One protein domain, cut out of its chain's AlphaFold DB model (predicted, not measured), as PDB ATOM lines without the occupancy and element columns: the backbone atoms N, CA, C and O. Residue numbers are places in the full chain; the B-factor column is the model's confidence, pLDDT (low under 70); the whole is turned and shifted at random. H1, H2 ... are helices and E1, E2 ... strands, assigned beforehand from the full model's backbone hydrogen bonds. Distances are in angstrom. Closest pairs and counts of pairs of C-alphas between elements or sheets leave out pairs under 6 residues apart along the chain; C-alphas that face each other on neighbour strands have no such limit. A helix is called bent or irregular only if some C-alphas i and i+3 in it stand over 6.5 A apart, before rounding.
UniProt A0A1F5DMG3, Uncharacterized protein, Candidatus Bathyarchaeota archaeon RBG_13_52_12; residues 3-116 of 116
ATOM      1  N   ALA A   3      38.418 -17.583 -47.155       97.44
ATOM      2  CA  ALA A   3      37.454 -17.522 -46.067       97.44
ATOM      3  C   ALA A   3      38.082 -18.147 -44.823       97.44
ATOM      4  O   ALA A   3      38.434 -19.323 -44.830       97.44
ATOM      5  N   LEU A   4      38.238 -17.344 -43.778       98.25
ATOM      6  CA  LEU A   4      38.801 -17.734 -42.492       98.25
ATOM      7  C   LEU A   4      37.662 -18.002 -41.511       98.25
ATOM      8  O   LEU A   4      36.778 -17.153 -41.366       98.25
ATOM      9  N   ILE A   5      37.693 -19.144 -40.828       98.31
ATOM     10  CA  ILE A   5      36.642 -19.576 -39.907       98.31
ATOM     11  C   ILE A   5      37.209 -19.726 -38.504       98.31
ATOM     12  O   ILE A   5      38.215 -20.407 -38.302       98.31
ATOM     13  N   ARG A   6      36.533 -19.107 -37.533       98.25
ATOM     14  CA  ARG A   6      36.711 -19.430 -36.111       98.25
ATOM     15  C   ARG A   6      35.514 -20.206 -35.609       98.25
ATOM     16  O   ARG A   6      34.393 -19.805 -35.909       98.25
ATOM     17  N   LEU A   7      35.763 -21.267 -34.858       98.00
ATOM     18  CA  LEU A   7      34.767 -22.161 -34.287       98.00
ATOM     19  C   LEU A   7      34.690 -21.957 -32.772       98.00
ATOM     20  O   LEU A   7      35.697 -21.768 -32.094       98.00
ATOM     21  N   PHE A   8      33.481 -22.032 -32.227       96.25
ATOM     22  CA  PHE A   8      33.210 -21.885 -30.803       96.25
ATOM     23  C   PHE A   8      32.187 -22.936 -30.367       96.25
ATOM     24  O   PHE A   8      31.053 -22.956 -30.846       96.25
ATOM     25  N   GLY A   9      32.571 -23.793 -29.423       92.00
ATOM     26  CA  GLY A   9      31.692 -24.820 -28.867       92.00
ATOM     27  C   GLY A   9      32.416 -26.137 -28.578       92.00
ATOM     28  O   GLY A   9      33.597 -26.272 -28.894       92.00
ATOM     29  N   PRO A  10      31.723 -27.108 -27.957       88.88
ATOM     30  CA  PRO A  10      32.316 -28.382 -27.549       88.88
ATOM     31  C   PRO A  10      32.533 -29.361 -28.716       88.88
ATOM     32  O   PRO A  10      33.452 -30.172 -28.651       88.88
ATOM     33  N   HIS A  11      31.742 -29.259 -29.790       95.12
ATOM     34  CA  HIS A  11      31.782 -30.154 -30.958       95.12
ATOM     35  C   HIS A  11      32.792 -29.703 -32.025       95.12
ATOM     36  O   HIS A  11      32.492 -29.587 -33.215       95.12
ATOM     37  N   TYR A  12      33.996 -29.346 -31.573       95.38
ATOM     38  CA  TYR A  12      35.025 -28.740 -32.419       95.38
ATOM     39  C   TYR A  12      35.484 -29.683 -33.538       95.38
ATOM     40  O   TYR A  12      35.604 -29.268 -34.687       95.38
ATOM     41  N   LEU A  13      35.729 -30.956 -33.213       95.69
ATOM     42  CA  LEU A  13      36.231 -31.924 -34.188       95.69
ATOM     43  C   LEU A  13      35.165 -32.285 -35.224       95.69
ATOM     44  O   LEU A  13      35.482 -32.309 -36.412       95.69
ATOM     45  N   GLU A  14      33.906 -32.474 -34.812       97.12
ATOM     46  CA  GLU A  14      32.819 -32.726 -35.765       97.12
ATOM     47  C   GLU A  14      32.634 -31.539 -36.726       97.12
ATOM     48  O   GLU A  14      32.405 -31.734 -37.921       97.12
ATOM     49  N   ALA A  15      32.795 -30.306 -36.231       97.88
ATOM     50  CA  ALA A  15      32.738 -29.106 -37.059       97.88
ATOM     51  C   ALA A  15      33.893 -29.033 -38.073       97.88
ATOM     52  O   ALA A  15      33.653 -28.728 -39.242       97.88
ATOM     53  N   ILE A  16      35.129 -29.354 -37.672       97.69
ATOM     54  CA  ILE A  16      36.265 -29.432 -38.604       97.69
ATOM     55  C   ILE A  16      35.989 -30.462 -39.702       97.69
ATOM     56  O   ILE A  16      36.121 -30.139 -40.881       97.69
ATOM     57  N   GLU A  17      35.539 -31.665 -39.344       96.69
ATOM     58  CA  GLU A  17      35.225 -32.712 -40.323       96.69
ATOM     59  C   GLU A  17      34.109 -32.297 -41.290       96.69
ATOM     60  O   GLU A  17      34.166 -32.612 -42.482       96.69
ATOM     61  N   ALA A  18      33.093 -31.576 -40.811       97.19
ATOM     62  CA  ALA A  18      32.033 -31.037 -41.657       97.19
ATOM     63  C   ALA A  18      32.567 -30.010 -42.670       97.19
ATOM     64  O   ALA A  18      32.229 -30.079 -43.853       97.19
ATOM     65  N   LEU A  19      33.459 -29.112 -42.245       97.69
ATOM     66  CA  LEU A  19      34.109 -28.148 -43.138       97.69
ATOM     67  C   LEU A  19      35.034 -28.833 -44.159       97.69
ATOM     68  O   LEU A  19      35.078 -28.435 -45.326       97.69
ATOM     69  N   GLU A  20      35.737 -29.892 -43.756       97.00
ATOM     70  CA  GLU A  20      36.564 -30.695 -44.663       97.00
ATOM     71  C   GLU A  20      35.733 -31.342 -45.772       97.00
ATOM     72  O   GLU A  20      36.130 -31.285 -46.937       97.00
ATOM     73  N   LYS A  21      34.560 -31.896 -45.436       96.12
ATOM     74  CA  LYS A  21      33.623 -32.474 -46.415       96.12
ATOM     75  C   LYS A  21      33.229 -31.453 -47.485       96.12
ATOM     76  O   LYS A  21      33.317 -31.749 -48.674       96.12
ATOM     77  N   ILE A  22      32.908 -30.218 -47.084       95.75
ATOM     78  CA  ILE A  22      32.568 -29.131 -48.022       95.75
ATOM     79  C   ILE A  22      33.710 -28.870 -49.015       95.75
ATOM     80  O   ILE A  22      33.468 -28.692 -50.210       95.75
ATOM     81  N   ALA A  23      34.958 -28.830 -48.542       94.50
ATOM     82  CA  ALA A  23      36.108 -28.591 -49.413       94.50
ATOM     83  C   ALA A  23      36.417 -29.782 -50.330       94.50
ATOM     84  O   ALA A  23      36.796 -29.574 -51.484       94.50
ATOM     85  N   VAL A  24      36.241 -31.017 -49.847       93.12
ATOM     86  CA  VAL A  24      36.376 -32.229 -50.672       93.12
ATOM     87  C   VAL A  24      35.368 -32.206 -51.822       93.12
ATOM     88  O   VAL A  24      35.746 -32.471 -52.965       93.12
ATOM     89  N   ASP A  25      34.128 -31.799 -51.552       91.31
ATOM     90  CA  ASP A  25      33.059 -31.713 -52.553       91.31
ATOM     91  C   ASP A  25      33.143 -30.452 -53.439       91.31
ATOM     92  O   ASP A  25      32.412 -30.318 -54.426       91.31
ATOM     93  N   SER A  26      34.056 -29.525 -53.133       88.81
ATOM     94  CA  SER A  26      34.257 -28.277 -53.871       88.81
ATOM     95  C   SER A  26      35.643 -28.232 -54.533       88.81
ATOM     96  O   SER A  26      36.614 -27.726 -53.964       88.81
ATOM     97  N   PRO A  27      35.775 -28.666 -55.804       83.62
ATOM     98  CA  PRO A  27      37.069 -28.744 -56.486       83.62
ATOM     99  C   PRO A  27      37.716 -27.373 -56.770       83.62
ATOM    100  O   PRO A  27      38.820 -27.302 -57.302       83.62
ATOM    101  N   LYS A  28      37.065 -26.260 -56.416       88.81
ATOM    102  CA  LYS A  28      37.572 -24.896 -56.636       88.81
ATOM    103  C   LYS A  28      38.243 -24.280 -55.403       88.81
ATOM    104  O   LYS A  28      38.746 -23.159 -55.502       88.81
ATOM    105  N   VAL A  29      38.247 -24.978 -54.264       93.62
ATOM    106  CA  VAL A  29      38.832 -24.480 -53.008       93.62
ATOM    107  C   VAL A  29      39.852 -25.450 -52.422       93.62
ATOM    108  O   VAL A  29      39.646 -26.658 -52.416       93.62
ATOM    109  N   CYS A  30      40.951 -24.915 -51.918       95.69
ATOM    110  CA  CYS A  30      41.873 -25.611 -51.030       95.69
ATOM    111  C   CYS A  30      41.460 -25.366 -49.573       95.69
ATOM    112  O   CYS A  30      40.719 -24.420 -49.296       95.69
ATOM    113  N   LEU A  31      41.980 -26.161 -48.642       96.94
ATOM    114  CA  LEU A  31      41.713 -26.006 -47.218       96.94
ATOM    115  C   LEU A  31      42.963 -26.155 -46.351       96.94
ATOM    116  O   LEU A  31      43.912 -26.845 -46.719       96.94
ATOM    117  N   MET A  32      42.932 -25.554 -45.169       97.38
ATOM    118  CA  MET A  32      43.829 -25.888 -44.060       97.38
ATOM    119  C   MET A  32      43.073 -25.729 -42.742       97.38
ATOM    120  O   MET A  32      42.126 -24.947 -42.663       97.38
ATOM    121  N   ASN A  33      43.478 -26.458 -41.708       97.50
ATOM    122  CA  ASN A  33      42.915 -26.321 -40.370       97.50
ATOM    123  C   ASN A  33      43.935 -26.688 -39.291       97.50
ATOM    124  O   ASN A  33      45.005 -27.216 -39.591       97.50
ATOM    125  N   GLN A  34      43.599 -26.412 -38.031       95.06
ATOM    126  CA  GLN A  34      44.494 -26.687 -36.905       95.06
ATOM    127  C   GLN A  34      44.816 -28.180 -36.753       95.06
ATOM    128  O   GLN A  34      45.956 -28.516 -36.457       95.06
ATOM    129  N   VAL A  35      43.864 -29.089 -36.991       94.69
ATOM    130  CA  VAL A  35      44.098 -30.542 -36.875       94.69
ATOM    131  C   VAL A  35      45.144 -30.996 -37.894       94.69
ATOM    132  O   VAL A  35      46.111 -31.665 -37.532       94.69
ATOM    133  N   LEU A  36      44.997 -30.567 -39.150       93.81
ATOM    134  CA  LEU A  36      45.980 -30.814 -40.200       93.81
ATOM    135  C   LEU A  36      47.323 -30.169 -39.871       93.81
ATOM    136  O   LEU A  36      48.341 -30.836 -39.972       93.81
ATOM    137  N   LEU A  37      47.349 -28.917 -39.408       93.25
ATOM    138  CA  LEU A  37      48.599 -28.243 -39.057       93.25
ATOM    139  C   LEU A  37      49.430 -29.042 -38.035       93.25
ATOM    140  O   LEU A  37      50.642 -29.149 -38.190       93.25
ATOM    141  N   HIS A  38      48.786 -29.650 -37.033       91.25
ATOM    142  CA  HIS A  38      49.468 -30.483 -36.035       91.25
ATOM    143  C   HIS A  38      49.924 -31.843 -36.587       91.25
ATOM    144  O   HIS A  38      50.895 -32.407 -36.088       91.25
ATOM    145  N   ALA A  39      49.238 -32.374 -37.602       89.00
ATOM    146  CA  ALA A  39      49.617 -33.615 -38.277       89.00
ATOM    147  C   ALA A  39      50.779 -33.440 -39.279       89.00
ATOM    148  O   ALA A  39      51.323 -34.440 -39.752       89.00
ATOM    149  N   ASP A  40      51.137 -32.188 -39.593       86.38
ATOM    150  CA  ASP A  40      52.161 -31.777 -40.560       86.38
ATOM    151  C   ASP A  40      52.055 -32.509 -41.915       86.38
ATOM    152  O   ASP A  40      52.931 -33.294 -42.291       86.38
ATOM    153  N   PRO A  41      50.975 -32.281 -42.687       81.38
ATOM    154  CA  PRO A  41      50.697 -33.021 -43.913       81.38
ATOM    155  C   PRO A  41      51.751 -32.803 -45.003       81.38
ATOM    156  O   PRO A  41      51.829 -33.606 -45.926       81.38
ATOM    157  N   TYR A  42      52.563 -31.743 -44.924       80.06
ATOM    158  CA  TYR A  42      53.603 -31.458 -45.918       80.06
ATOM    159  C   TYR A  42      54.861 -32.295 -45.721       80.06
ATOM    160  O   TYR A  42      55.609 -32.501 -46.676       80.06
ATOM    161  N   ALA A  43      55.092 -32.789 -44.504       80.75
ATOM    162  CA  ALA A  43      56.111 -33.794 -44.239       80.75
ATOM    163  C   ALA A  43      55.659 -35.207 -44.654       80.75
ATOM    164  O   ALA A  43      56.474 -36.131 -44.672       80.75
ATOM    165  N   GLN A  44      54.376 -35.389 -44.988       83.25
ATOM    166  CA  GLN A  44      53.788 -36.685 -45.321       83.25
ATOM    167  C   GLN A  44      53.766 -36.954 -46.831       83.25
ATOM    168  O   GLN A  44      53.769 -36.052 -47.668       83.25
ATOM    169  N   ALA A  45      53.700 -38.237 -47.192       84.38
ATOM    170  CA  ALA A  45      53.486 -38.655 -48.574       84.38
ATOM    171  C   ALA A  45      52.040 -38.390 -49.033       84.38
ATOM    172  O   ALA A  45      51.106 -38.370 -48.230       84.38
ATOM    173  N   LEU A  46      51.831 -38.283 -50.348       88.06
ATOM    174  CA  LEU A  46      50.510 -38.052 -50.947       88.06
ATOM    175  C   LEU A  46      49.475 -39.133 -50.571       88.06
ATOM    176  O   LEU A  46      48.299 -38.822 -50.383       88.06
ATOM    177  N   ASP A  47      49.921 -40.377 -50.375       89.75
ATOM    178  CA  ASP A  47      49.090 -41.487 -49.890       89.75
ATOM    179  C   ASP A  47      48.473 -41.211 -48.514       89.75
ATOM    180  O   ASP A  47      47.343 -41.617 -48.240       89.75
ATOM    181  N   TRP A  48      49.191 -40.504 -47.638       91.06
ATOM    182  CA  TRP A  48      48.665 -40.125 -46.330       91.06
ATOM    183  C   TRP A  48      47.497 -39.149 -46.483       91.06
ATOM    184  O   TRP A  48      46.437 -39.368 -45.902       91.06
ATOM    185  N   VAL A  49      47.655 -38.129 -47.336       89.81
ATOM    186  CA  VAL A  49      46.608 -37.134 -47.624       89.81
ATOM    187  C   VAL A  49      45.381 -37.807 -48.237       89.81
ATOM    188  O   VAL A  49      44.251 -37.526 -47.837       89.81
ATOM    189  N   TYR A  50      45.592 -38.744 -49.165       90.31
ATOM    190  CA  TYR A  50      44.511 -39.532 -49.749       90.31
ATOM    191  C   TYR A  50      43.746 -40.330 -48.689       90.31
ATOM    192  O   TYR A  50      42.520 -40.248 -48.623       90.31
ATOM    193  N   ASN A  51      44.457 -41.065 -47.830       90.69
ATOM    194  CA  ASN A  51      43.831 -41.858 -46.774       90.69
ATOM    195  C   ASN A  51      43.094 -40.985 -45.752       90.69
ATOM    196  O   ASN A  51      41.995 -41.350 -45.344       90.69
ATOM    197  N   TYR A  52      43.647 -39.821 -45.404       92.00
ATOM    198  CA  TYR A  52      42.997 -38.847 -44.531       92.00
ATOM    199  C   TYR A  52      41.640 -38.410 -45.101       92.00
ATOM    200  O   TYR A  52      40.609 -38.540 -44.442       92.00
ATOM    201  N   PHE A  53      41.607 -37.951 -46.356       91.94
ATOM    202  CA  PHE A  53      40.386 -37.410 -46.962       91.94
ATOM    203  C   PHE A  53      39.400 -38.464 -47.477       91.94
ATOM    204  O   PHE A  53      38.234 -38.136 -47.691       91.94
ATOM    205  N   LYS A  54      39.812 -39.727 -47.623       88.31
ATOM    206  CA  LYS A  54      38.943 -40.822 -48.086       88.31
ATOM    207  C   LYS A  54      37.689 -41.008 -47.222       88.31
ATOM    208  O   LYS A  54      36.642 -41.380 -47.743       88.31
ATOM    209  N   GLU A  55      37.780 -40.736 -45.922       86.00
ATOM    210  CA  GLU A  55      36.640 -40.815 -44.994       86.00
ATOM    211  C   GLU A  55      35.749 -39.560 -45.022       86.00
ATOM    212  O   GLU A  55      34.600 -39.606 -44.585       86.00
ATOM    213  N   ARG A  56      36.249 -38.449 -45.580       85.44
ATOM    214  CA  ARG A  56      35.510 -37.185 -45.735       85.44
ATOM    215  C   ARG A  56      34.790 -37.067 -47.081       85.44
ATOM    216  O   ARG A  56      33.978 -36.169 -47.245       85.44
ATOM    217  N   GLY A  57      35.043 -37.945 -48.049       84.06
ATOM    218  CA  GLY A  57      34.316 -37.927 -49.319       84.06
ATOM    219  C   GLY A  57      35.086 -38.532 -50.484       84.06
ATOM    220  O   GLY A  57      36.123 -39.178 -50.325       84.06
ATOM    221  N   LYS A  58      34.568 -38.326 -51.699       82.94
ATOM    222  CA  LYS A  58      35.190 -38.826 -52.933       82.94
ATOM    223  C   LYS A  58      36.292 -37.874 -53.402       82.94
ATOM    224  O   LYS A  58      36.098 -37.101 -54.334       82.94
ATOM    225  N   VAL A  59      37.467 -37.964 -52.786       85.25
ATOM    226  CA  VAL A  59      38.664 -37.245 -53.243       85.25
ATOM    227  C   VAL A  59      39.426 -38.076 -54.285       85.25
ATOM    228  O   VAL A  59      39.702 -39.259 -54.078       85.25
ATOM    229  N   SER A  60      39.757 -37.487 -55.439       86.69
ATOM    230  CA  SER A  60      40.649 -38.139 -56.407       86.69
ATOM    231  C   SER A  60      42.108 -38.037 -55.950       86.69
ATOM    232  O   SER A  60      42.481 -37.120 -55.216       86.69
ATOM    233  N   TYR A  61      42.963 -38.952 -56.408       85.50
ATOM    234  CA  TYR A  61      44.392 -38.907 -56.079       85.50
ATOM    235  C   TYR A  61      45.062 -37.617 -56.590       85.50
ATOM    236  O   TYR A  61      45.823 -36.981 -55.869       85.50
ATOM    237  N   GLU A  62      44.697 -37.162 -57.793       86.06
ATOM    238  CA  GLU A  62      45.129 -35.865 -58.338       86.06
ATOM    239  C   GLU A  62      44.699 -34.698 -57.435       86.06
ATOM    240  O   GLU A  62      45.483 -33.789 -57.151       86.06
ATOM    241  N   ARG A  63      43.467 -34.747 -56.912       87.19
ATOM    242  CA  ARG A  63      42.956 -33.718 -56.007       87.19
ATOM    243  C   ARG A  63      43.737 -33.661 -54.697       87.19
ATOM    244  O   ARG A  63      43.929 -32.569 -54.174       87.19
ATOM    245  N   CYS A  64      44.247 -34.784 -54.198       86.44
ATOM    246  CA  CYS A  64      45.043 -34.806 -52.968       86.44
ATOM    247  C   CYS A  64      46.294 -33.919 -53.066       86.44
ATOM    248  O   CYS A  64      46.697 -33.325 -52.072       86.44
ATOM    249  N   GLY A  65      46.863 -33.757 -54.268       85.69
ATOM    250  CA  GLY A  65      48.026 -32.891 -54.485       85.69
ATOM    251  C   GLY A  65      47.700 -31.394 -54.470       85.69
ATOM    252  O   GLY A  65      48.612 -30.574 -54.436       85.69
ATOM    253  N   THR A  66      46.416 -31.022 -54.512       89.88
ATOM    254  CA  THR A  66      45.964 -29.624 -54.636       89.88
ATOM    255  C   THR A  66      44.923 -29.212 -53.595       89.88
ATOM    256  O   THR A  66      44.541 -28.047 -53.553       89.88
ATOM    257  N   ILE A  67      44.442 -30.134 -52.757       94.06
ATOM    258  CA  ILE A  67      43.392 -29.851 -51.769       94.06
ATOM    259  C   ILE A  67      43.904 -29.046 -50.572       94.06
ATOM    260  O   ILE A  67      43.121 -28.341 -49.944       94.06
ATOM    261  N   LEU A  68      45.200 -29.105 -50.264       95.12
ATOM    262  CA  LEU A  68      45.783 -28.397 -49.127       95.12
ATOM    263  C   LEU A  68      46.153 -26.956 -49.508       95.12
ATOM    264  O   LEU A  68      46.881 -26.722 -50.471       95.12
ATOM    265  N   ALA A  69      45.662 -25.989 -48.734       95.06
ATOM    266  CA  ALA A  69      46.170 -24.617 -48.716       95.06
ATOM    267  C   ALA A  69      47.543 -24.579 -48.021       95.06
ATOM    268  O   ALA A  69      48.046 -25.635 -47.649       95.06
ATOM    269  N   LYS A  70      48.175 -23.408 -47.840       94.19
ATOM    270  CA  LYS A  70      49.417 -23.286 -47.049       94.19
ATOM    271  C   LYS A  70      49.104 -23.189 -45.550       94.19
ATOM    272  O   LYS A  70      48.055 -22.676 -45.178       94.19
ATOM    273  N   ALA A  71      50.039 -23.593 -44.688       92.75
ATOM    274  CA  ALA A  71      49.909 -23.431 -43.234       92.75
ATOM    275  C   ALA A  71      49.657 -21.964 -42.837       92.75
ATOM    276  O   ALA A  71      48.730 -21.668 -42.084       92.75
ATOM    277  N   ASP A  72      50.417 -21.038 -43.428       93.94
ATOM    278  CA  ASP A  72      50.302 -19.597 -43.169       93.94
ATOM    279  C   ASP A  72      48.945 -19.010 -43.589       93.94
ATOM    280  O   ASP A  72      48.547 -17.955 -43.089       93.94
ATOM    281  N   ASP A  73      48.193 -19.682 -44.473       96.00
ATOM    282  CA  ASP A  73      46.872 -19.201 -44.880       96.00
ATOM    283  C   ASP A  73      45.867 -19.212 -43.732       96.00
ATOM    284  O   ASP A  73      44.916 -18.430 -43.777       96.00
ATOM    285  N   LEU A  74      46.104 -20.045 -42.712       95.44
ATOM    286  CA  LEU A  74      45.234 -20.226 -41.558       95.44
ATOM    287  C   LEU A  74      45.151 -18.971 -40.676       95.44
ATOM    288  O   LEU A  74      44.140 -18.760 -40.018       95.44
ATOM    289  N   GLU A  75      46.184 -18.119 -40.659       94.56
ATOM    290  CA  GLU A  75      46.208 -16.840 -39.921       94.56
ATOM    291  C   GLU A  75      45.688 -16.934 -38.467       94.56
ATOM    292  O   GLU A  75      44.933 -16.076 -38.002       94.56
ATOM    293  N   GLY A  76      46.031 -18.013 -37.756       93.00
ATOM    294  CA  GLY A  76      45.581 -18.250 -36.376       93.00
ATOM    295  C   GLY A  76      44.072 -18.479 -36.214       93.00
ATOM    296  O   GLY A  76      43.544 -18.277 -35.125       93.00
ATOM    297  N   HIS A  77      43.369 -18.836 -37.288       97.69
ATOM    298  CA  HIS A  77      41.978 -19.291 -37.264       97.69
ATOM    299  C   HIS A  77      41.922 -20.818 -37.145       97.69
ATOM    300  O   HIS A  77      42.951 -21.494 -37.171       97.69
ATOM    301  N   ASP A  78      40.723 -21.370 -37.010       98.06
ATOM    302  CA  ASP A  78      40.540 -22.810 -36.820       98.06
ATOM    303  C   ASP A  78      40.535 -23.550 -38.158       98.06
ATOM    304  O   ASP A  78      41.076 -24.653 -38.270       98.06
ATOM    305  N   PHE A  79      39.990 -22.904 -39.192       98.50
ATOM    306  CA  PHE A  79      39.885 -23.430 -40.548       98.50
ATOM    307  C   PHE A  79      40.006 -22.304 -41.587       98.50
ATOM    308  O   PHE A  79      39.608 -21.164 -41.339       98.50
ATOM    309  N   VAL A  80      40.516 -22.618 -42.777       98.44
ATOM    310  CA  VAL A  80      40.514 -21.717 -43.937       98.44
ATOM    311  C   VAL A  80      40.099 -22.451 -45.208       98.44
ATOM    312  O   VAL A  80      40.594 -23.541 -45.478       98.44
ATOM    313  N   PHE A  81      39.245 -21.822 -46.020       97.94
ATOM    314  CA  PHE A  81      39.078 -22.160 -47.438       97.94
ATOM    315  C   PHE A  81      39.836 -21.140 -48.285       97.94
ATOM    316  O   PHE A  81      39.641 -19.935 -48.131       97.94
ATOM    317  N   VAL A  82      40.665 -21.602 -49.214       97.00
ATOM    318  CA  VAL A  82      41.397 -20.748 -50.157       97.00
ATOM    319  C   VAL A  82      40.880 -21.013 -51.559       97.00
ATOM    320  O   VAL A  82      40.935 -22.138 -52.046       97.00
ATOM    321  N   TRP A  83      40.373 -19.984 -52.232       95.44
ATOM    322  CA  TRP A  83      39.907 -20.141 -53.606       95.44
ATOM    323  C   TRP A  83      41.082 -20.215 -54.581       95.44
ATOM    324  O   TRP A  83      41.987 -19.382 -54.533       95.44
ATOM    325  N   MET A  84      41.031 -21.179 -55.505       91.69
ATOM    326  CA  MET A  84      42.056 -21.349 -56.547       91.69
ATOM    327  C   MET A  84      42.033 -20.227 -57.596       91.69
ATOM    328  O   MET A  84      43.044 -19.943 -58.231       91.69
ATOM    329  N   LEU A  85      40.871 -19.602 -57.783       91.56
ATOM    330  CA  LEU A  85      40.627 -18.478 -58.686       91.56
ATOM    331  C   LEU A  85      39.802 -17.427 -57.942       91.56
ATOM    332  O   LEU A  85      39.137 -17.758 -56.963       91.56
ATOM    333  N   GLU A  86      39.807 -16.172 -58.395       92.38
ATOM    334  CA  GLU A  86      38.971 -15.142 -57.767       92.38
ATOM    335  C   GLU A  86      37.483 -15.548 -57.852       92.38
ATOM    336  O   GLU A  86      36.969 -15.761 -58.956       92.38
ATOM    337  N   PRO A  87      36.792 -15.724 -56.709       93.31
ATOM    338  CA  PRO A  87      35.416 -16.191 -56.713       93.31
ATOM    339  C   PRO A  87      34.466 -15.069 -57.129       93.31
ATOM    340  O   PRO A  87      34.688 -13.888 -56.854       93.31
ATOM    341  N   THR A  88      33.349 -15.440 -57.747       94.31
ATOM    342  CA  THR A  88      32.220 -14.519 -57.899       94.31
ATOM    343  C   THR A  88      31.507 -14.361 -56.559       94.31
ATOM    344  O   THR A  88      31.578 -15.242 -55.702       94.31
ATOM    345  N   ARG A  89      30.750 -13.272 -56.387       92.00
ATOM    346  CA  ARG A  89      29.934 -13.071 -55.180       92.00
ATOM    347  C   ARG A  89      28.995 -14.252 -54.910       92.00
ATOM    348  O   ARG A  89      28.963 -14.743 -53.795       92.00
ATOM    349  N   GLY A  90      28.341 -14.774 -55.951       93.25
ATOM    350  CA  GLY A  90      27.476 -15.948 -55.818       93.25
ATOM    351  C   GLY A  90      28.213 -17.200 -55.331       93.25
ATOM    352  O   GLY A  90      27.632 -17.983 -54.592       93.25
ATOM    353  N   PHE A  91      29.494 -17.374 -55.678       91.44
ATOM    354  CA  PHE A  91      30.283 -18.505 -55.178       91.44
ATOM    355  C   PHE A  91      30.714 -18.330 -53.715       91.44
ATOM    356  O   PHE A  91      30.871 -19.313 -52.996       91.44
ATOM    357  N   ILE A  92      30.890 -17.084 -53.263       94.19
ATOM    358  CA  ILE A  92      31.103 -16.777 -51.843       94.19
ATOM    359  C   ILE A  92      29.823 -17.088 -51.058       94.19
ATOM    360  O   ILE A  92      29.890 -17.809 -50.068       94.19
ATOM    361  N   ASP A  93      28.675 -16.599 -51.534       95.06
ATOM    362  CA  ASP A  93      27.375 -16.814 -50.890       95.06
ATOM    363  C   ASP A  93      27.023 -18.316 -50.834       95.06
ATOM    364  O   ASP A  93      26.565 -18.811 -49.809       95.06
ATOM    365  N   GLU A  94      27.316 -19.074 -51.899       94.31
ATOM    366  CA  GLU A  94      27.149 -20.534 -51.931       94.31
ATOM    367  C   GLU A  94      28.003 -21.240 -50.869       94.31
ATOM    368  O   GLU A  94      27.518 -22.149 -50.194       94.31
ATOM    369  N   LEU A  95      29.272 -20.841 -50.711       94.88
ATOM    370  CA  LEU A  95      30.146 -21.427 -49.693       94.88
ATOM    371  C   LEU A  95      29.635 -21.121 -48.282       94.88
ATOM    372  O   LEU A  95      29.645 -22.016 -47.444       94.88
ATOM    373  N   ILE A  96      29.189 -19.888 -48.032       95.88
ATOM    374  CA  ILE A  96      28.627 -19.491 -46.735       95.88
ATOM    375  C   ILE A  96      27.399 -20.348 -46.419       95.88
ATOM    376  O   ILE A  96      27.394 -21.010 -45.391       95.88
ATOM    377  N   ASN A  97      26.436 -20.452 -47.339       96.94
ATOM    378  CA  ASN A  97      25.240 -21.274 -47.122       96.94
ATOM    379  C   ASN A  97      25.585 -22.743 -46.832       96.94
ATOM    380  O   ASN A  97      25.012 -23.342 -45.930       96.94
ATOM    381  N   LYS A  98      26.561 -23.320 -47.546       97.06
ATOM    382  CA  LYS A  98      27.023 -24.694 -47.286       97.06
ATOM    383  C   LYS A  98      27.638 -24.858 -45.898       97.06
ATOM    384  O   LYS A  98      27.479 -25.913 -45.292       97.06
ATOM    385  N   ILE A  99      28.365 -23.851 -45.412       97.25
ATOM    386  CA  ILE A  99      28.926 -23.856 -44.057       97.25
ATOM    387  C   ILE A  99      27.794 -23.787 -43.032       97.25
ATOM    388  O   ILE A  99      27.777 -24.596 -42.107       97.25
ATOM    389  N   ASP A 100      26.846 -22.870 -43.225       97.62
ATOM    390  CA  ASP A 100      25.690 -22.689 -42.347       97.62
ATOM    391  C   ASP A 100      24.887 -23.998 -42.228       97.62
ATOM    392  O   ASP A 100      24.686 -24.503 -41.123       97.62
ATOM    393  N   GLU A 101      24.529 -24.612 -43.361       97.94
ATOM    394  CA  GLU A 101      23.798 -25.887 -43.424       97.94
ATOM    395  C   GLU A 101      24.563 -27.048 -42.766       97.94
ATOM    396  O   GLU A 101      23.964 -27.908 -42.119       97.94
ATOM    397  N   ALA A 102      25.889 -27.100 -42.925       97.25
ATOM    398  CA  ALA A 102      26.700 -28.184 -42.377       97.25
ATOM    399  C   ALA A 102      26.927 -28.057 -40.864       97.25
ATOM    400  O   ALA A 102      27.043 -29.075 -40.177       97.25
ATOM    401  N   LEU A 103      27.016 -26.829 -40.343       97.31
ATOM    402  CA  LEU A 103      27.317 -26.566 -38.933       97.31
ATOM    403  C   LEU A 103      26.064 -26.430 -38.057       97.31
ATOM    404  O   LEU A 103      26.150 -26.711 -36.859       97.31
ATOM    405  N   GLU A 104      24.907 -26.067 -38.624       96.44
ATOM    406  CA  GLU A 104      23.628 -25.970 -37.904       96.44
ATOM    407  C   GLU A 104      23.304 -27.219 -37.057       96.44
ATOM    408  O   GLU A 104      23.112 -27.070 -35.846       96.44
ATOM    409  N   PRO A 105      23.301 -28.457 -37.600       96.94
ATOM    410  CA  PRO A 105      22.971 -29.644 -36.808       96.94
ATOM    411  C   PRO A 105      24.033 -30.002 -35.756       96.94
ATOM    412  O   PRO A 105      23.745 -30.774 -34.844       96.94
ATOM    413  N   ILE A 106      25.252 -29.468 -35.875       97.06
ATOM    414  CA  ILE A 106      26.355 -29.702 -34.930       97.06
ATOM    415  C   ILE A 106      26.221 -28.776 -33.709       97.06
ATOM    416  O   ILE A 106      26.683 -29.105 -32.617       97.06
ATOM    417  N   GLY A 107      25.563 -27.623 -33.869       95.19
ATOM    418  CA  GLY A 107      25.298 -26.690 -32.774       95.19
ATOM    419  C   GLY A 107      26.523 -25.887 -32.325       95.19
ATOM    420  O   GLY A 107      26.577 -25.441 -31.177       95.19
ATOM    421  N   VAL A 108      27.514 -25.700 -33.204       96.62
ATOM    422  CA  VAL A 108      28.652 -24.799 -32.955       96.62
ATOM    423  C   VAL A 108      28.332 -23.379 -33.407       96.62
ATOM    424  O   VAL A 108      27.656 -23.159 -34.409       96.62
ATOM    425  N   MET A 109      28.866 -22.393 -32.690       97.19
ATOM    426  CA  MET A 109      28.907 -21.017 -33.177       97.19
ATOM    427  C   MET A 109      30.184 -20.813 -33.989       97.19
ATOM    428  O   MET A 109      31.215 -21.424 -33.706       97.19
ATOM    429  N   TYR A 110      30.148 -19.925 -34.975       97.94
ATOM    430  CA  TYR A 110      31.324 -19.619 -35.780       97.94
ATOM    431  C   TYR A 110      31.284 -18.195 -36.323       97.94
ATOM    432  O   TYR A 110      30.254 -17.523 -36.327       97.94
ATOM    433  N   THR A 111      32.438 -17.731 -36.791       98.12
ATOM    434  CA  THR A 111      32.560 -16.485 -37.554       98.12
ATOM    435  C   THR A 111      33.260 -16.760 -38.869       98.12
ATOM    436  O   THR A 111      34.246 -17.497 -38.872       98.12
ATOM    437  N   ILE A 112      32.826 -16.105 -39.947       97.69
ATOM    438  CA  ILE A 112      33.491 -16.146 -41.254       97.69
ATOM    439  C   ILE A 112      34.081 -14.765 -41.554       97.69
ATOM    440  O   ILE A 112      33.380 -13.757 -41.520       97.69
ATOM    441  N   SER A 113      35.372 -14.719 -41.878       97.12
ATOM    442  CA  SER A 113      36.051 -13.526 -42.393       97.12
ATOM    443  C   SER A 113      36.566 -13.785 -43.803       97.12
ATOM    444  O   SER A 113      37.451 -14.615 -44.002       97.12
ATOM    445  N   VAL A 114      36.043 -13.058 -44.791       96.06
ATOM    446  CA  VAL A 114      36.498 -13.159 -46.185       96.06
ATOM    447  C   VAL A 114      37.566 -12.099 -46.457       96.06
ATOM    448  O   VAL A 114      37.333 -10.910 -46.244       96.06
ATOM    449  N   LYS A 115      38.739 -12.522 -46.937       94.44
ATOM    450  CA  LYS A 115      39.881 -11.648 -47.258       94.44
ATOM    451  C   LYS A 115      40.371 -11.872 -48.683       94.44
ATOM    452  O   LYS A 115      40.376 -13.011 -49.151       94.44
ATOM    453  N   LYS A 116      40.794 -10.797 -49.358       85.06
ATOM    454  CA  LYS A 116      41.407 -10.866 -50.695       85.06
ATOM    455  C   LYS A 116      42.783 -11.509 -50.659       85.06
ATOM    456  O   LYS A 116      43.566 -11.145 -49.762       85.06
TER     457      LYS A 116
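Overview. This is residues 3 to 116 of the 116 residues of an uncharacterized protein of Candidatus Bathyarchaeota archaeon RBG_13_52_12 (UniProt A0A1F5DMG3). A four-stranded, twisted sheet has two longer helices, H1 and H6, packed side by side over one face, while the short helix H5 covers part of the other face. The short helices H2, H3 and H4 and their links, between E2 and H5 in the chain, make a loose side part beyond the sheet's E2 edge. The 114 printed residues hold six named helices and four named strands in the order E1 H1 E2 H2 H3 H4 H5 E3 H6 E4; the sheet, E2 E3 E1 E4, is antiparallel, and the class is mixed, helices and strands. The whole is compact and rounded, with a radius of gyration of the C-alphas of 13.2 A and spans of 33 by 33 by 26 A.

Arrangement. E1, residues 3 to 8, is an inner strand between E4, residues 109 to 115, and E3, residues 79 to 83. N 4 and O 113 are within hydrogen-bond range at 2.8 A, as are N 5 and O 79 at 2.8 A. E3 has as its other neighbour the edge strand E2, residues 29 to 33, antiparallel to it, where N 30 and O 82 are within hydrogen-bond range at 2.8 A. H1, residues 12 to 24, runs along the strands at a height over the sheet of 8.3 A. H6, residues 89 to 106, lies over E1 on the same face at a height of 9.3 A. H1 and H6 touch, closest at the C-alphas of Ala 18 and Ala 102, 6.1 A, and run opposite ways at a steep tilt of 37 degrees, only just past shallow. E1, H1, E2 and E3, H6, E4 are split strand-helix-strand units, parallel strands joined through a helix with another strand between them, both with right-handed crossovers. H5, residues 71 to 74, is on the opposite face at a height of 7.5 A. H2, residues 34 to 39, is only just not on the sheet, with 4 pairs of C-alphas within 10 A. H3, residues 46 to 54, touches H4, residues 61 to 64, closest at the C-alphas of Tyr 50 and Cys 64, 5.7 A. In H1, H2 and H3 every O i to N i+4 pair is within hydrogen-bond range, in H6 12 of 14; H4 and H5 are too short for such a pair.

Along the chain. E1 begins at C-alpha 3, (37.454, -17.522, -46.067), and spans 16.4 A. H1 spans 18.6 A, H3 12.2 A and H6 26.4 A. H6 is only just irregular, with C-alphas 102 and 105 6.9 A apart. E4 spans 20.2 A and ends at C-alpha 115, (39.881, -11.648, -47.258).

Size, cuts and confidence. The two C-alphas farthest apart, those of Ala 43 and Gly 90, are 35.7 A apart. The printed part has no cut, and no link is long. The mean pLDDT of the printed part is 93.1, and no printed residue is under 70.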